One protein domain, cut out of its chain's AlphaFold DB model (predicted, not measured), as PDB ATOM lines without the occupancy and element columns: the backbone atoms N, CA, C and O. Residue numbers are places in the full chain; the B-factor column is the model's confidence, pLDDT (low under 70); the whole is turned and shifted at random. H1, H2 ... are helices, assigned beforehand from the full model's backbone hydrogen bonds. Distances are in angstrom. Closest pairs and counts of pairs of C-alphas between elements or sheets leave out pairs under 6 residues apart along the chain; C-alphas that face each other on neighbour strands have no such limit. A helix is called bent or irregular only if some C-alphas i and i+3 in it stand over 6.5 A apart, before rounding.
ATOM      1  N   MET A 149     -20.560  18.665   6.384       88.25
ATOM      2  CA  MET A 149     -20.252  19.909   7.092       88.25
ATOM      3  C   MET A 149     -19.272  19.655   8.240       88.25
ATOM      4  O   MET A 149     -19.357  18.627   8.917       88.25
ATOM      5  N   SER A 150     -18.401  20.624   8.491       87.88
ATOM      6  CA  SER A 150     -17.651  20.717   9.743       87.88
ATOM      7  C   SER A 150     -18.573  21.078  10.914       87.88
ATOM      8  O   SER A 150     -19.651  21.655  10.732       87.88
ATOM      9  N   TYR A 151     -18.126  20.800  12.138       89.50
ATOM     10  CA  TYR A 151     -18.803  21.225  13.367       89.50
ATOM     11  C   TYR A 151     -19.113  22.726  13.344       89.50
ATOM     12  O   TYR A 151     -20.241  23.135  13.606       89.50
ATOM     13  N   PHE A 152     -18.131  23.549  12.971       87.25
ATOM     14  CA  PHE A 152     -18.282  25.002  13.015       87.25
ATOM     15  C   PHE A 152     -19.318  25.514  12.008       87.25
ATOM     16  O   PHE A 152     -20.117  26.380  12.355       87.25
ATOM     17  N   GLU A 153     -19.371  24.941  10.803       90.38
ATOM     18  CA  GLU A 153     -20.424  25.250   9.830       90.38
ATOM     19  C   GLU A 153     -21.812  24.925  10.376       90.38
ATOM     20  O   GLU A 153     -22.717  25.749  10.277       90.38
ATOM     21  N   VAL A 154     -21.985  23.743  10.974       93.19
ATOM     22  CA  VAL A 154     -23.280  23.343  11.535       93.19
ATOM     23  C   VAL A 154     -23.726  24.315  12.622       93.19
ATOM     24  O   VAL A 154     -24.863  24.786  12.582       93.19
ATOM     25  N   ILE A 155     -22.843  24.626  13.573       92.31
ATOM     26  CA  ILE A 155     -23.163  25.518  14.690       92.31
ATOM     27  C   ILE A 155     -23.519  26.916  14.191       92.31
ATOM     28  O   ILE A 155     -24.592  27.418  14.525       92.31
ATOM     29  N   VAL A 156     -22.671  27.520  13.351       91.75
ATOM     30  CA  VAL A 156     -22.916  28.870  12.823       91.75
ATOM     31  C   VAL A 156     -24.207  28.906  12.015       91.75
ATOM     32  O   VAL A 156     -24.984  29.843  12.162       91.75
ATOM     33  N   LEU A 157     -24.492  27.887  11.200       94.06
ATOM     34  CA  LEU A 157     -25.716  27.870  10.405       94.06
ATOM     35  C   LEU A 157     -26.966  27.707  11.260       94.06
ATOM     36  O   LEU A 157     -27.936  28.418  11.016       94.06
ATOM     37  N   LEU A 158     -26.958  26.817  12.256       94.62
ATOM     38  CA  LEU A 158     -28.080  26.678  13.187       94.62
ATOM     39  C   LEU A 158     -28.314  27.968  13.976       94.62
ATOM     40  O   LEU A 158     -29.466  28.367  14.128       94.62
ATOM     41  N   TYR A 159     -27.238  28.623  14.418       92.94
ATOM     42  CA  TYR A 159     -27.292  29.905  15.115       92.94
ATOM     43  C   TYR A 159     -27.887  31.003  14.228       92.94
ATOM     44  O   TYR A 159     -28.867  31.653  14.589       92.94
ATOM     45  N   TYR A 160     -27.341  31.145  13.020       94.06
ATOM     46  CA  TYR A 160     -27.715  32.180  12.068       94.06
ATOM     47  C   TYR A 160     -29.180  32.075  11.630       94.06
ATOM     48  O   TYR A 160     -29.917  33.058  11.646       94.06
ATOM     49  N   ILE A 161     -29.619  30.872  11.239       95.00
ATOM     50  CA  ILE A 161     -30.969  30.672  10.693       95.00
ATOM     51  C   ILE A 161     -32.035  30.540  11.784       95.00
ATOM     52  O   ILE A 161     -33.210  30.810  11.522       95.00
ATOM     53  N   GLY A 162     -31.662  30.075  12.980       93.25
ATOM     54  CA  GLY A 162     -32.569  29.812  14.092       93.25
ATOM     55  C   GLY A 162     -33.837  29.046  13.683       93.25
ATOM     56  O   GLY A 162     -33.797  27.939  13.127       93.25
ATOM     57  N   ASN A 163     -34.994  29.655  13.949       93.25
ATOM     58  CA  ASN A 163     -36.317  29.167  13.536       93.25
ATOM     59  C   ASN A 163     -36.933  29.960  12.367       93.25
ATOM     60  O   ASN A 163     -38.118  29.800  12.079       93.25
ATOM     61  N   ASN A 164     -36.150  30.782  11.662       94.56
ATOM     62  CA  ASN A 164     -36.650  31.587  10.551       94.56
ATOM     63  C   ASN A 164     -37.055  30.692   9.360       94.56
ATOM     64  O   ASN A 164     -36.243  29.980   8.760       94.56
ATOM     65  N   SER A 165     -38.341  30.744   9.002       94.31
ATOM     66  CA  SER A 165     -38.957  29.908   7.964       94.31
ATOM     67  C   SER A 165     -38.409  30.176   6.557       94.31
ATOM     68  O   SER A 165     -38.401  29.263   5.720       94.31
ATOM     69  N   SER A 166     -37.856  31.368   6.314       95.12
ATOM     70  CA  SER A 166     -37.214  31.753   5.047       95.12
ATOM     71  C   SER A 166     -36.009  30.870   4.707       95.12
ATOM     72  O   SER A 166     -35.677  30.693   3.532       95.12
ATOM     73  N   TYR A 167     -35.389  30.247   5.717       96.25
ATOM     74  CA  TYR A 167     -34.255  29.333   5.564       96.25
ATOM     75  C   TYR A 167     -34.618  27.858   5.770       96.25
ATOM     76  O   TYR A 167     -33.722  27.024   5.877       96.25
ATOM     77  N   SER A 168     -35.906  27.501   5.784       94.50
ATOM     78  CA  SER A 168     -36.387  26.126   6.023       94.50
ATOM     79  C   SER A 168     -35.636  25.053   5.221       94.50
ATOM     80  O   SER A 168     -35.196  24.058   5.789       94.50
ATOM     81  N   ALA A 169     -35.397  25.280   3.928       92.38
ATOM     82  CA  ALA A 169     -34.648  24.346   3.086       92.38
ATOM     83  C   ALA A 169     -33.174  24.180   3.509       92.38
ATOM     84  O   ALA A 169     -32.643  23.070   3.477       92.38
ATOM     85  N   ILE A 170     -32.517  25.270   3.921       93.69
ATOM     86  CA  ILE A 170     -31.138  25.230   4.431       93.69
ATOM     87  C   ILE A 170     -31.122  24.507   5.778       93.69
ATOM     88  O   ILE A 170     -30.295  23.624   5.985       93.69
ATOM     89  N   LYS A 171     -32.095  24.785   6.652       95.31
ATOM     90  CA  LYS A 171     -32.253  24.083   7.929       95.31
ATOM     91  C   LYS A 171     -32.413  22.578   7.727       95.31
ATOM     92  O   LYS A 171     -31.721  21.799   8.374       95.31
ATOM     93  N   SER A 172     -33.258  22.145   6.790       93.56
ATOM     94  CA  SER A 172     -33.392  20.723   6.452       93.56
ATOM     95  C   SER A 172     -32.075  20.106   5.973       93.56
ATOM     96  O   SER A 172     -31.762  18.974   6.345       93.56
ATOM     97  N   PHE A 173     -31.281  20.841   5.188       92.56
ATOM     98  CA  PHE A 173     -29.966  20.393   4.728       92.56
ATOM     99  C   PHE A 173     -28.950  20.260   5.876       92.56
ATOM    100  O   PHE A 173     -28.264  19.239   5.970       92.56
ATOM    101  N   VAL A 174     -28.900  21.235   6.789       94.56
ATOM    102  CA  VAL A 174     -28.052  21.191   7.993       94.56
ATOM    103  C   VAL A 174     -28.452  20.015   8.888       94.56
ATOM    104  O   VAL A 174     -27.608  19.207   9.263       94.56
ATOM    105  N   LEU A 175     -29.749  19.830   9.155       95.38
ATOM    106  CA  LEU A 175     -30.242  18.715   9.973       95.38
ATOM    107  C   LEU A 175     -29.968  17.346   9.334       95.38
ATOM    108  O   LEU A 175     -29.716  16.371  10.044       95.38
ATOM    109  N   LYS A 176     -29.992  17.250   7.999       93.38
ATOM    110  CA  LYS A 176     -29.582  16.034   7.284       93.38
ATOM    111  C   LYS A 176     -28.096  15.733   7.513       93.38
ATOM    112  O   LYS A 176     -27.772  14.584   7.794       93.38
ATOM    113  N   ASN A 177     -27.229  16.745   7.444       93.00
ATOM    114  CA  ASN A 177     -25.800  16.606   7.743       93.00
ATOM    115  C   ASN A 177     -25.568  16.177   9.195       93.00
ATOM    116  O   ASN A 177     -24.873  15.195   9.424       93.00
ATOM    117  N   VAL A 178     -26.227  16.820  10.163       95.19
ATOM    118  CA  VAL A 178     -26.161  16.433  11.584       95.19
ATOM    119  C   VAL A 178     -26.514  14.961  11.775       95.19
ATOM    120  O   VAL A 178     -25.773  14.219  12.414       95.19
ATOM    121  N   ARG A 179     -27.627  14.503  11.187       94.19
ATOM    122  CA  ARG A 179     -28.041  13.096  11.292       94.19
ATOM    123  C   ARG A 179     -27.043  12.135  10.658       94.19
ATOM    124  O   ARG A 179     -26.945  11.016  11.147       94.19
ATOM    125  N   LEU A 180     -26.374  12.542   9.576       92.25
ATOM    126  CA  LEU A 180     -25.362  11.743   8.889       92.25
ATOM    127  C   LEU A 180     -24.082  11.648   9.726       92.25
ATOM    128  O   LEU A 180     -23.609  10.544   9.976       92.25
ATOM    129  N   ILE A 181     -23.568  12.776  10.215       92.19
ATOM    130  CA  ILE A 181     -22.356  12.830  11.044       92.19
ATOM    131  C   ILE A 181     -22.557  12.063  12.355       92.19
ATOM    132  O   ILE A 181     -21.669  11.338  12.787       92.19
ATOM    133  N   LEU A 182     -23.743  12.178  12.959       94.19
ATOM    134  CA  LEU A 182     -24.117  11.496  14.201       94.19
ATOM    135  C   LEU A 182     -24.875  10.183  13.931       94.19
ATOM    136  O   LEU A 182     -25.657   9.716  14.765       94.19
ATOM    137  N   SER A 183     -24.717   9.608  12.730       90.31
ATOM    138  CA  SER A 183     -25.320   8.311  12.399       90.31
ATOM    139  C   SER A 183     -24.530   7.139  12.959       90.31
ATOM    140  O   SER A 183     -25.147   6.153  13.359       90.31
ATOM    141  N   ASP A 184     -23.212   7.296  13.035       88.00
ATOM    142  CA  ASP A 184     -22.276   6.377  13.657       88.00
ATOM    143  C   ASP A 184     -21.486   7.138  14.727       88.00
ATOM    144  O   ASP A 184     -20.838   8.144  14.440       88.00
ATOM    145  N   LEU A 185     -21.579   6.680  15.974       90.00
ATOM    146  CA  LEU A 185     -20.883   7.265  17.120       90.00
ATOM    147  C   LEU A 185     -19.755   6.340  17.615       90.00
ATOM    148  O   LEU A 185     -19.254   6.521  18.726       90.00
ATOM    149  N   SER A 186     -19.347   5.347  16.811       88.50
ATOM    150  CA  SER A 186     -18.321   4.343  17.136       88.50
ATOM    151  C   SER A 186     -17.013   4.958  17.643       88.50
ATOM    152  O   SER A 186     -16.442   4.493  18.632       88.50
ATOM    153  N   ASP A 187     -16.590   6.054  17.022       90.88
ATOM    154  CA  ASP A 187     -15.360   6.794  17.310       90.88
ATOM    155  C   ASP A 187     -15.559   8.001  18.248       90.88
ATOM    156  O   ASP A 187     -14.610   8.755  18.442       90.88
ATOM    157  N   ILE A 188     -16.743   8.211  18.845       91.25
ATOM    158  CA  ILE A 188     -17.058   9.443  19.604       91.25
ATOM    159  C   ILE A 188     -16.070   9.715  20.755       91.25
ATOM    160  O   ILE A 188     -15.890  10.853  21.175       91.25
ATOM    161  N   ARG A 189     -15.392   8.674  21.257       88.69
ATOM    162  CA  ARG A 189     -14.352   8.787  22.295       88.69
ATOM    163  C   ARG A 189     -13.008   9.302  21.765       88.69
ATOM    164  O   ARG A 189     -12.206   9.791  22.550       88.69
ATOM    165  N   MET A 190     -12.760   9.153  20.467       91.81
ATOM    166  CA  MET A 190     -11.508   9.502  19.786       91.81
ATOM    167  C   MET A 190     -11.664  10.700  18.839       91.81
ATOM    168  O   MET A 190     -10.667  11.282  18.423       91.81
ATOM    169  N   ASN A 191     -12.900  11.077  18.503       91.62
ATOM    170  CA  ASN A 191     -13.224  12.156  17.580       91.62
ATOM    171  C   ASN A 191     -13.824  13.353  18.334       91.62
ATOM    172  O   ASN A 191     -15.020  13.384  18.637       91.62
ATOM    173  N   SER A 192     -12.983  14.346  18.636       89.25
ATOM    174  CA  SER A 192     -13.388  15.549  19.374       89.25
ATOM    175  C   SER A 192     -14.446  16.364  18.634       89.25
ATOM    176  O   SER A 192     -15.397  16.823  19.258       89.25
ATOM    177  N   GLU A 193     -14.337  16.498  17.312       88.31
ATOM    178  CA  GLU A 193     -15.298  17.253  16.506       88.31
ATOM    179  C   GLU A 193     -16.698  16.627  16.564       88.31
ATOM    180  O   GLU A 193     -17.692  17.329  16.754       88.31
ATOM    181  N   ARG A 194     -16.778  15.293  16.476       92.56
ATOM    182  CA  ARG A 194     -18.042  14.556  16.600       92.56
ATOM    183  C   ARG A 194     -18.628  14.659  18.004       92.56
ATOM    184  O   ARG A 194     -19.841  14.818  18.134       92.56
ATOM    185  N   LEU A 195     -17.787  14.592  19.036       93.12
ATOM    186  CA  LEU A 195     -18.211  14.784  20.422       93.12
ATOM    187  C   LEU A 195     -18.771  16.195  20.644       93.12
ATOM    188  O   LEU A 195     -19.863  16.327  21.189       93.12
ATOM    189  N   TYR A 196     -18.069  17.237  20.193       92.19
ATOM    190  CA  TYR A 196     -18.526  18.624  20.319       92.19
ATOM    191  C   TYR A 196     -19.851  18.835  19.591       92.19
ATOM    192  O   TYR A 196     -20.807  19.331  20.184       92.19
ATOM    193  N   LEU A 197     -19.956  18.344  18.352       94.00
ATOM    194  CA  LEU A 197     -21.202  18.418  17.599       94.00
ATOM    195  C   LEU A 197     -22.350  17.710  18.318       94.00
ATOM    196  O   LEU A 197     -23.443  18.260  18.404       94.00
ATOM    197  N   PHE A 198     -22.119  16.498  18.825       95.69
ATOM    198  CA  PHE A 198     -23.127  15.753  19.573       95.69
ATOM    199  C   PHE A 198     -23.647  16.564  20.767       95.69
ATOM    200  O   PHE A 198     -24.858  16.715  20.913       95.69
ATOM    201  N   LEU A 199     -22.741  17.105  21.583       94.00
ATOM    202  CA  LEU A 199     -23.077  17.817  22.811       94.00
ATOM    203  C   LEU A 199     -23.855  19.115  22.539       94.00
ATOM    204  O   LEU A 199     -24.924  19.315  23.116       94.00
ATOM    205  N   ASP A 200     -23.405  19.949  21.600       93.56
ATOM    206  CA  ASP A 200     -24.109  21.202  21.288       93.56
ATOM    207  C   ASP A 200     -25.421  20.979  20.518       93.56
ATOM    208  O   ASP A 200     -26.360  21.766  20.637       93.56
ATOM    209  N   VAL A 201     -25.558  19.873  19.775       95.19
ATOM    210  CA  VAL A 201     -26.844  19.472  19.172       95.19
ATOM    211  C   VAL A 201     -27.875  19.103  20.244       95.19
ATOM    212  O   VAL A 201     -29.068  19.350  20.043       95.19
ATOM    213  N   MET A 202     -27.456  18.556  21.393       95.38
ATOM    214  CA  MET A 202     -28.373  18.266  22.505       95.38
ATOM    215  C   MET A 202     -28.915  19.542  23.153       95.38
ATOM    216  O   MET A 202     -30.095  19.585  23.509       95.38
ATOM    217  N   THR A 203     -28.109  20.600  23.234       93.56
ATOM    218  CA  THR A 203     -28.509  21.885  23.832       93.56
ATOM    219  C   THR A 203     -29.186  22.826  22.839       93.56
ATOM    220  O   THR A 203     -29.935  23.703  23.252       93.56
ATOM    221  N   CYS A 204     -29.008  22.620  21.531       93.62
ATOM    222  CA  CYS A 204     -29.527  23.528  20.510       93.62
ATOM    223  C   CYS A 204     -31.063  23.672  20.558       93.62
ATOM    224  O   CYS A 204     -31.770  22.674  20.357       93.62
ATOM    225  N   PRO A 205     -31.615  24.888  20.746       93.00
ATOM    226  CA  PRO A 205     -33.062  25.120  20.788       93.00
ATOM    227  C   PRO A 205     -33.716  25.024  19.401       93.00
ATOM    228  O   PRO A 205     -34.930  24.883  19.278       93.00
ATOM    229  N   TYR A 206     -32.916  25.071  18.334       94.06
ATOM    230  CA  TYR A 206     -33.395  25.056  16.953       94.06
ATOM    231  C   TYR A 206     -33.563  23.643  16.380       94.06
ATOM    232  O   TYR A 206     -33.963  23.501  15.220       94.06
ATOM    233  N   ILE A 207     -33.263  22.603  17.165       95.25
ATOM    234  CA  ILE A 207     -33.365  21.196  16.768       95.25
ATOM    235  C   ILE A 207     -34.518  20.532  17.518       95.25
ATOM    236  O   ILE A 207     -34.578  20.561  18.745       95.25
ATOM    237  N   ASP A 208     -35.398  19.884  16.758       94.00
ATOM    238  CA  ASP A 208     -36.545  19.148  17.287       94.00
ATOM    239  C   ASP A 208     -36.134  18.009  18.241       94.00
ATOM    240  O   ASP A 208     -35.143  17.300  18.017       94.00
ATOM    241  N   SER A 209     -36.936  17.799  19.287       92.88
ATOM    242  CA  SER A 209     -36.672  16.797  20.325       92.88
ATOM    243  C   SER A 209     -36.635  15.370  19.770       92.88
ATOM    244  O   SER A 209     -35.835  14.558  20.234       92.88
ATOM    245  N   GLY A 210     -37.409  15.063  18.726       93.75
ATOM    246  CA  GLY A 210     -37.386  13.766  18.054       93.75
ATOM    247  C   GLY A 210     -36.035  13.467  17.401       93.75
ATOM    248  O   GLY A 210     -35.545  12.338  17.473       93.75
ATOM    249  N   ILE A 211     -35.374  14.482  16.830       94.50
ATOM    250  CA  ILE A 211     -34.013  14.337  16.288       94.50
ATOM    251  C   ILE A 211     -33.030  14.036  17.419       94.50
ATOM    252  O   ILE A 211     -32.231  13.105  17.292       94.50
ATOM    253  N   LYS A 212     -33.113  14.779  18.530       95.75
ATOM    254  CA  LYS A 212     -32.240  14.588  19.697       95.75
ATOM    255  C   LYS A 212     -32.387  13.178  20.275       95.75
ATOM    256  O   LYS A 212     -31.393  12.465  20.404       95.75
ATOM    257  N   LYS A 213     -33.623  12.722  20.498       94.81
ATOM    258  CA  LYS A 213     -33.932  11.354  20.950       94.81
ATOM    259  C   LYS A 213     -33.398  10.289  19.995       94.81
ATOM    260  O   LYS A 213     -32.855   9.282  20.444       94.81
ATOM    261  N   GLY A 214     -33.510  10.510  18.684       94.12
ATOM    262  CA  GLY A 214     -32.975   9.598  17.674       94.12
ATOM    263  C   GLY A 214     -31.451   9.451  17.739       94.12
ATOM    264  O   GLY A 214     -30.939   8.345  17.580       94.12
ATOM    265  N   ILE A 215     -30.725  10.540  18.002       94.94
ATOM    266  CA  ILE A 215     -29.263  10.521  18.176       94.94
ATOM    267  C   ILE A 215     -28.892   9.818  19.489       94.94
ATOM    268  O   ILE A 215     -28.052   8.919  19.497       94.94
ATOM    269  N   VAL A 216     -29.567  10.169  20.586       94.44
ATOM    270  CA  VAL A 216     -29.361   9.567  21.911       94.44
ATOM    271  C   VAL A 216     -29.605   8.055  21.895       94.44
ATOM    272  O   VAL A 216     -28.831   7.303  22.484       94.44
ATOM    273  N   SER A 217     -30.622   7.591  21.159       93.56
ATOM    274  CA  SER A 217     -30.909   6.160  20.986       93.56
ATOM    275  C   SER A 217     -29.714   5.391  20.425       93.56
ATOM    276  O   SER A 217     -29.404   4.297  20.893       93.56
ATOM    277  N   LYS A 218     -29.004   5.979  19.453       91.81
ATOM    278  CA  LYS A 218     -27.827   5.359  18.830       91.81
ATOM    279  C   LYS A 218     -26.660   5.267  19.805       91.81
ATOM    280  O   LYS A 218     -26.049   4.207  19.905       91.81
ATOM    281  N   LEU A 219     -26.392   6.345  20.549       91.25
ATOM    282  CA  LEU A 219     -25.345   6.352  21.571       91.25
ATOM    283  C   LEU A 219     -25.619   5.290  22.642       91.25
ATOM    284  O   LEU A 219     -24.739   4.498  22.969       91.25
ATOM    285  N   TYR A 220     -26.856   5.238  23.141       91.81
ATOM    286  CA  TYR A 220     -27.266   4.260  24.143       91.81
ATOM    287  C   TYR A 220     -27.092   2.827  23.630       91.81
ATOM    288  O   TYR A 220     -26.467   2.002  24.292       91.81
ATOM    289  N   LYS A 221     -27.574   2.539  22.414       91.00
ATOM    290  CA  LYS A 221     -27.422   1.222  21.786       91.00
ATOM    291  C   LYS A 221     -25.961   0.808  21.663       91.00
ATOM    292  O   LYS A 221     -25.631  -0.345  21.918       91.00
ATOM    293  N   GLN A 222     -25.084   1.735  21.300       88.44
ATOM    294  CA  GLN A 222     -23.657   1.464  21.179       88.44
ATOM    295  C   GLN A 222     -22.987   1.194  22.535       88.44
ATOM    296  O   GLN A 222     -22.078   0.373  22.613       88.44
ATOM    297  N   MET A 223     -23.417   1.874  23.601       87.06
ATOM    298  CA  MET A 223     -22.857   1.696  24.944       87.06
ATOM    299  C   MET A 223     -23.386   0.443  25.651       87.06
ATOM    300  O   MET A 223     -22.630  -0.212  26.366       87.06
ATOM    301  N   ASN A 224     -24.663   0.111  25.447       89.50
ATOM    302  CA  ASN A 224     -25.382  -0.886  26.245       89.50
ATOM    303  C   ASN A 224     -25.768  -2.145  25.450       89.50
ATOM    304  O   ASN A 224     -26.217  -3.122  26.040       89.50
ATOM    305  N   GLY A 225     -25.639  -2.132  24.120       89.00
ATOM    306  CA  GLY A 225     -26.020  -3.245  23.244       89.00
ATOM    307  C   GLY A 225     -27.531  -3.436  23.054       89.00
ATOM    308  O   GLY A 225     -27.938  -4.382  22.383       89.00
ATOM    309  N   ALA A 226     -28.368  -2.556  23.610       90.44
ATOM    310  CA  ALA A 226     -29.828  -2.640  23.558       90.44
ATOM    311  C   ALA A 226     -30.458  -1.283  23.214       90.44
ATOM    312  O   ALA A 226     -29.883  -0.236  23.501       90.44
ATOM    313  N   GLU A 227     -31.645  -1.294  22.607       91.81
ATOM    314  CA  GLU A 227     -32.404  -0.062  22.359       91.81
ATOM    315  C   GLU A 227     -32.954   0.504  23.682       91.81
ATOM    316  O   GLU A 227     -33.505  -0.263  24.479       91.81
ATOM    317  N   PRO A 228     -32.848   1.822  23.929       93.31
ATOM    318  CA  PRO A 228     -33.443   2.437  25.109       93.31
ATOM    319  C   PRO A 228     -34.969   2.526  25.003       93.31
ATOM    320  O   PRO A 228     -35.528   2.704  23.915       93.31
ATOM    321  N   SER A 229     -35.649   2.488  26.149       94.38
ATOM    322  CA  SER A 229     -37.069   2.837  26.252       94.38
ATOM    323  C   SER A 229     -37.303   4.324  25.949       94.38
ATOM    324  O   SER A 229     -36.387   5.143  26.030       94.38
ATOM    325  N   GLU A 230     -38.543   4.709  25.635       93.12
ATOM    326  CA  GLU A 230     -38.880   6.127  25.411       93.12
ATOM    327  C   GLU A 230     -38.579   7.005  26.632       93.12
ATOM    328  O   GLU A 230     -38.099   8.127  26.479       93.12
ATOM    329  N   GLN A 231     -38.772   6.472  27.841       93.31
ATOM    330  CA  GLN A 231     -38.418   7.165  29.077       93.31
ATOM    331  C   GLN A 231     -36.903   7.399  29.176       93.31
ATOM    332  O   GLN A 231     -36.474   8.515  29.451       93.31
ATOM    333  N   GLN A 232     -36.084   6.387  28.875       93.56
ATOM    334  CA  GLN A 232     -34.622   6.519  28.897       93.56
ATOM    335  C   GLN A 232     -34.118   7.526  27.857       93.56
ATOM    336  O   GLN A 232     -33.182   8.278  28.131       93.56
ATOM    337  N   LYS A 233     -34.738   7.569  26.669       93.12
ATOM    338  CA  LYS A 233     -34.416   8.570  25.639       93.12
ATOM    339  C   LYS A 233     -34.701   9.983  26.136       93.12
ATOM    340  O   LYS A 233     -33.870  10.863  25.933       93.12
ATOM    341  N   GLU A 234     -35.856  10.192  26.765       93.12
ATOM    342  CA  GLU A 234     -36.253  11.489  27.321       93.12
ATOM    343  C   GLU A 234     -35.315  11.936  28.445       93.12
ATOM    344  O   GLU A 234     -34.794  13.048  28.404       93.12
ATOM    345  N   GLU A 235     -35.044  11.059  29.414       93.62
ATOM    346  CA  GLU A 235     -34.174  11.351  30.557       93.62
ATOM    347  C   GLU A 235     -32.753  11.704  30.110       93.62
ATOM    348  O   GLU A 235     -32.176  12.689  30.578       93.62
ATOM    349  N   LEU A 236     -32.191  10.942  29.168       92.19
ATOM    350  CA  LEU A 236     -30.838  11.169  28.672       92.19
ATOM    351  C   LEU A 236     -30.754  12.427  27.795       92.19
ATOM    352  O   LEU A 236     -29.833  13.223  27.975       92.19
ATOM    353  N   ALA A 237     -31.724  12.655  26.902       93.38
ATOM    354  CA  ALA A 237     -31.784  13.883  26.106       93.38
ATOM    355  C   ALA A 237     -31.945  15.127  26.996       93.38
ATOM    356  O   ALA A 237     -31.227  16.109  26.810       93.38
ATOM    357  N   SER A 238     -32.826  15.064  27.998       92.06
ATOM    358  CA  SER A 238     -33.034  16.143  28.969       92.06
ATOM    359  C   SER A 238     -31.785  16.406  29.809       92.06
ATOM    360  O   SER A 238     -31.412  17.556  30.016       92.06
ATOM    361  N   SER A 239     -31.098  15.353  30.257       92.62
ATOM    362  CA  SER A 239     -29.868  15.484  31.047       92.62
ATOM    363  C   SER A 239     -28.732  16.119  30.243       92.62
ATOM    364  O   SER A 239     -28.047  17.005  30.749       92.62
ATOM    365  N   LEU A 240     -28.550  15.706  28.985       92.06
ATOM    366  CA  LEU A 240     -27.523  16.253  28.093       92.06
ATOM    367  C   LEU A 240     -27.840  17.671  27.608       92.06
ATOM    368  O   LEU A 240     -26.919  18.439  27.348       92.06
ATOM    369  N   GLY A 241     -29.125  18.009  27.475       90.00
ATOM    370  CA  GLY A 241     -29.595  19.326  27.047       90.00
ATOM    371  C   GLY A 241     -29.754  20.346  28.177       90.00
ATOM    372  O   GLY A 241     -30.128  21.479  27.899       90.00
ATOM    373  N   LYS A 242     -29.502  19.964  29.438       88.62
ATOM    374  CA  LYS A 242     -29.782  20.804  30.613       88.62
ATOM    375  C   LYS A 242     -28.888  22.039  30.720       88.62
ATOM    376  O   LYS A 242     -29.345  23.074  31.194       88.62
ATOM    377  N   TYR A 243     -27.618  21.913  30.345       85.62
ATOM    378  CA  TYR A 243     -26.625  22.979  30.472       85.62
ATOM    379  C   TYR A 243     -25.896  23.181  29.144       85.62
ATOM    380  O   TYR A 243     -25.650  22.187  28.458       85.62
ATOM    381  N   PRO A 244     -25.524  24.425  28.789       86.00
ATOM    382  CA  PRO A 244     -24.668  24.686  27.638       86.00
ATOM    383  C   PRO A 244     -23.358  23.896  27.721       86.00
ATOM    384  O   PRO A 244     -22.794  23.734  28.805       86.00
ATOM    385  N   TRP A 245     -22.871  23.434  26.569       87.75
ATOM    386  CA  TRP A 245     -21.576  22.761  26.460       87.75
ATOM    387  C   TRP A 245     -20.512  23.731  25.955       87.75
ATOM    388  O   TRP A 245     -19.833  24.363  26.762       87.75
ATOM    389  N   PHE A 246     -20.371  23.876  24.635       84.19
ATOM    390  CA  PHE A 246     -19.392  24.788  24.034       84.19
ATOM    391  C   PHE A 246     -20.054  26.025  23.436       84.19
ATOM    392  O   PHE A 246     -19.406  27.067  23.335       84.19
ATOM    393  N   VAL A 247     -21.330  25.915  23.064       82.38
ATOM    394  CA  VAL A 247     -22.122  26.999  22.485       82.38
ATOM    395  C   VAL A 247     -23.192  27.446  23.477       82.38
ATOM    396  O   VAL A 247     -23.997  26.634  23.940       82.38
ATOM    397  N   SER A 248     -23.221  28.749  23.770       82.75
ATOM    398  CA  SER A 248     -24.398  29.392  24.357       82.75
ATOM    399  C   SER A 248     -25.350  29.769  23.226       82.75
ATOM    400  O   SER A 248     -24.947  30.442  22.281       82.75
ATOM    401  N   TRP A 249     -26.588  29.277  23.277       83.25
ATOM    402  CA  TRP A 249     -27.598  29.536  22.242       83.25
ATOM    403  C   TRP A 249     -28.516  30.721  22.568       83.25
ATOM    404  O   TRP A 249     -29.234  31.172  21.675       83.25
ATOM    405  N   GLU A 250     -28.529  31.168  23.827       68.94
ATOM    406  CA  GLU A 250     -29.381  32.255  24.333       68.94
ATOM    407  C   GLU A 250     -28.679  33.615  24.272       68.94
ATOM    408  O   GLU A 250     -29.325  34.617  23.980       68.94
ATOM    409  N   ASP A 251     -27.358  33.629  24.464       59.31
ATOM    410  CA  ASP A 251     -26.535  34.830  24.389       59.31
ATOM    411  C   ASP A 251     -25.635  34.780  23.156       59.31
ATOM    412  O   ASP A 251     -25.160  33.713  22.760       59.31
ATOM    413  N   ALA A 252     -25.333  35.960  22.613       51.59
ATOM    414  CA  ALA A 252     -24.366  36.261  21.552       51.59
ATOM    415  C   ALA A 252     -22.923  35.770  21.812       51.59
ATOM    416  O   ALA A 252     -21.970  36.198  21.165       51.59
ATOM    417  N   ASP A 253     -22.714  34.866  22.764       55.09
ATOM    418  CA  ASP A 253     -21.413  34.415  23.233       55.09
ATOM    419  C   ASP A 253     -20.778  33.350  22.317       55.09
ATOM    420  O   ASP A 253     -19.798  32.682  22.661       55.09
ATOM    421  N   LEU A 254     -21.277  33.242  21.077       60.38
ATOM    422  CA  LEU A 254     -20.491  32.703  19.965       60.38
ATOM    423  C   LEU A 254     -19.186  33.504  19.793       60.38
ATOM    424  O   LEU A 254     -18.176  32.946  19.372       60.38
ATOM    425  N   LEU A 255     -19.192  34.774  20.214       51.06
ATOM    426  CA  LEU A 255     -18.038  35.653  20.432       51.06
ATOM    427  C   LEU A 255     -16.932  34.979  21.253       51.06
ATOM    428  O   LEU A 255     -15.801  34.855  20.782       51.06
ATOM    429  N   THR A 256     -17.271  34.427  22.421       51.31
ATOM    430  CA  THR A 256     -16.326  33.691  23.272       51.31
ATOM    431  C   THR A 256     -15.817  32.419  22.585       51.31
ATOM    432  O   THR A 256     -14.662  32.030  22.776       51.31
ATOM    433  N   ALA A 257     -16.623  31.765  21.741       52.81
ATOM    434  CA  ALA A 257     -16.173  30.616  20.949       52.81
ATOM    435  C   ALA A 257     -15.201  31.012  19.815       52.81
ATOM    436  O   ALA A 257     -14.267  30.257  19.514       52.81
ATOM    437  N   LEU A 258     -15.377  32.195  19.215       55.47
ATOM    438  CA  LEU A 258     -14.452  32.776  18.235       55.47
ATOM    439  C   LEU A 258     -13.132  33.207  18.892       55.47
ATOM    440  O   LEU A 258     -12.058  32.889  18.378       55.47
ATOM    441  N   GLU A 259     -13.194  33.857  20.056       49.09
ATOM    442  CA  GLU A 259     -12.022  34.334  20.802       49.09
ATOM    443  C   GLU A 259     -11.213  33.197  21.447       49.09
ATOM    444  O   GLU A 259      -9.981  33.190  21.379       49.09
ATOM    445  N   LYS A 260     -11.862  32.159  21.999       48.88
ATOM    446  CA  LYS A 260     -11.158  30.978  22.541       48.88
ATOM    447  C   LYS A 260     -10.344  30.236  21.472       48.88
ATOM    448  O   LYS A 260      -9.297  29.674  21.788       48.88
ATOM    449  N   LYS A 261     -10.770  30.260  20.201       50.88
ATOM    450  CA  LYS A 261      -9.998  29.693  19.078       50.88
ATOM    451  C   LYS A 261      -8.733  30.494  18.739       50.88
ATOM    452  O   LYS A 261      -7.767  29.888  18.278       50.88
ATOM    453  N   GLU A 262      -8.701  31.806  18.984       44.78
ATOM    454  CA  GLU A 262      -7.475  32.617  18.862       44.78
ATOM    455  C   GLU A 262      -6.444  32.225  19.933       44.78
ATOM    456  O   GLU A 262      -5.263  32.078  19.616       44.78
ATOM    457  N   LEU A 263      -6.887  31.970  21.171       36.62
ATOM    458  CA  LEU A 263      -6.005  31.584  22.284       36.62
ATOM    459  C   LEU A 263      -5.352  30.204  22.085       36.62
ATOM    460  O   LEU A 263      -4.219  29.990  22.510       36.62
ATOM    461  N   LEU A 264      -6.030  29.280  21.399       30.52
ATOM    462  CA  LEU A 264      -5.540  27.914  21.173       30.52
ATOM    463  C   LEU A 264      -4.539  27.780  20.014       30.52
ATOM    464  O   LEU A 264      -3.817  26.793  19.966       30.52
ATOM    465  N   LYS A 265      -4.457  28.747  19.088       30.59
ATOM    466  CA  LYS A 265      -3.439  28.754  18.012       30.59
ATOM    467  C   LYS A 265      -2.119  29.426  18.423       30.59
ATOM    468  O   LYS A 265      -1.213  29.533  17.600       30.59
ATOM    469  N   GLY A 266      -2.039  29.924  19.660       29.86
ATOM    470  CA  GLY A 266      -0.851  30.550  20.246       29.86
ATOM    471  C   GLY A 266       0.071  29.598  21.019       29.86
ATOM    472  O   GLY A 266       1.031  30.087  21.610       29.86
ATOM    473  N   TYR A 267      -0.209  28.290  21.017       27.98
ATOM    474  CA  TYR A 267       0.595  27.236  21.649       27.98
ATOM    475  C   TYR A 267       0.983  26.153  20.645       27.98
ATOM    476  O   TYR A 267       0.119  25.787  19.815       27.98
TER     477      TYR A 267
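What this domain is: This is residues 149 to 267 of the 267 residues of an uncharacterized protein of Pseudomonas sp. AU11447 (UniProt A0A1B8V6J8). Helix H3 runs near the middle of a helical body, with the hairpin of H1 and H2 on one side of it and, near its last residues, the pair H4 and H5, in which H5 crosses H4. H6 is set off from these five helices, and residues 258 to 267 stick out from the body as an arm. The printed part has 119 residues with six named helices, H1 to H6 in order, and no named strand; the class is all helix. It is compact, with a radius of gyration of the C-alphas of 14.7 A, and spans 42 by 41 by 24 A.

Where its parts are: Find C-alpha 151 at (-18.803, 21.225, 13.367), where H1 begins; it runs to residue 161. H2, residues 165 to 181, is the longest helix, 24.0 A from first to last C-alpha. It is irregular, with C-alphas 166 and 169 8.1 A apart, and has a kink of 31 degrees near residue 172. H3 takes residues 192 to 203, 17.0 A. H4, residues 209 to 224, starts at C-alpha 209 at (-36.672, 16.797, 20.325) and is 21.8 A long. H5 takes residues 230 to 240 and H6 residues 254 to 264, ending at C-alpha 264 at (-5.540, 27.914, 21.173).

How they stand to each other: Start at H1, which touches H2 as a helical hairpin, opposite ways at a shallow tilt of 21 degrees; their closest C-alphas, of Ile 161 and Tyr 167, are 6.2 A apart. H1 also touches H3, the same way at a shallow tilt of 26 degrees, closest at the C-alphas of Tyr 151 and Leu 197, 5.6 A. H2 and H4 are close but not clearly touching, closest at the C-alphas of Arg 179 and Ile 215, 7.5 A. With residues 199 to 203 alone H3 touches H5, only just about perpendicular at 72 degrees; look at C-alphas 202 and 240, the closest, 6.0 A apart. H4, with residues 212 to 217 alone, touches H5 about perpendicular at 83 degrees, closest at the C-alphas of Lys 213 and Lys 233, 5.5 A. H6 touches no helix; it is only just apart from H1, at 8.5 A. Every O i to N i+4 pair is within hydrogen-bond range in H1, H3 and H5; in H2 11 of 13 are, in H4 11 of 12, in H6 5 of 7.

The domain as a whole: The two C-alphas farthest apart, of Ser 229 and Gly 266, are 46.0 A from each other. Without residues 258 to 267, which stand free, the body spans 39 by 28 by 24 A. The printed part has no cut, and the link from H5 to H6, residues 241 to 253, is long. Mean pLDDT of the printed part is 85.3; residues 250 to 267 are under 70.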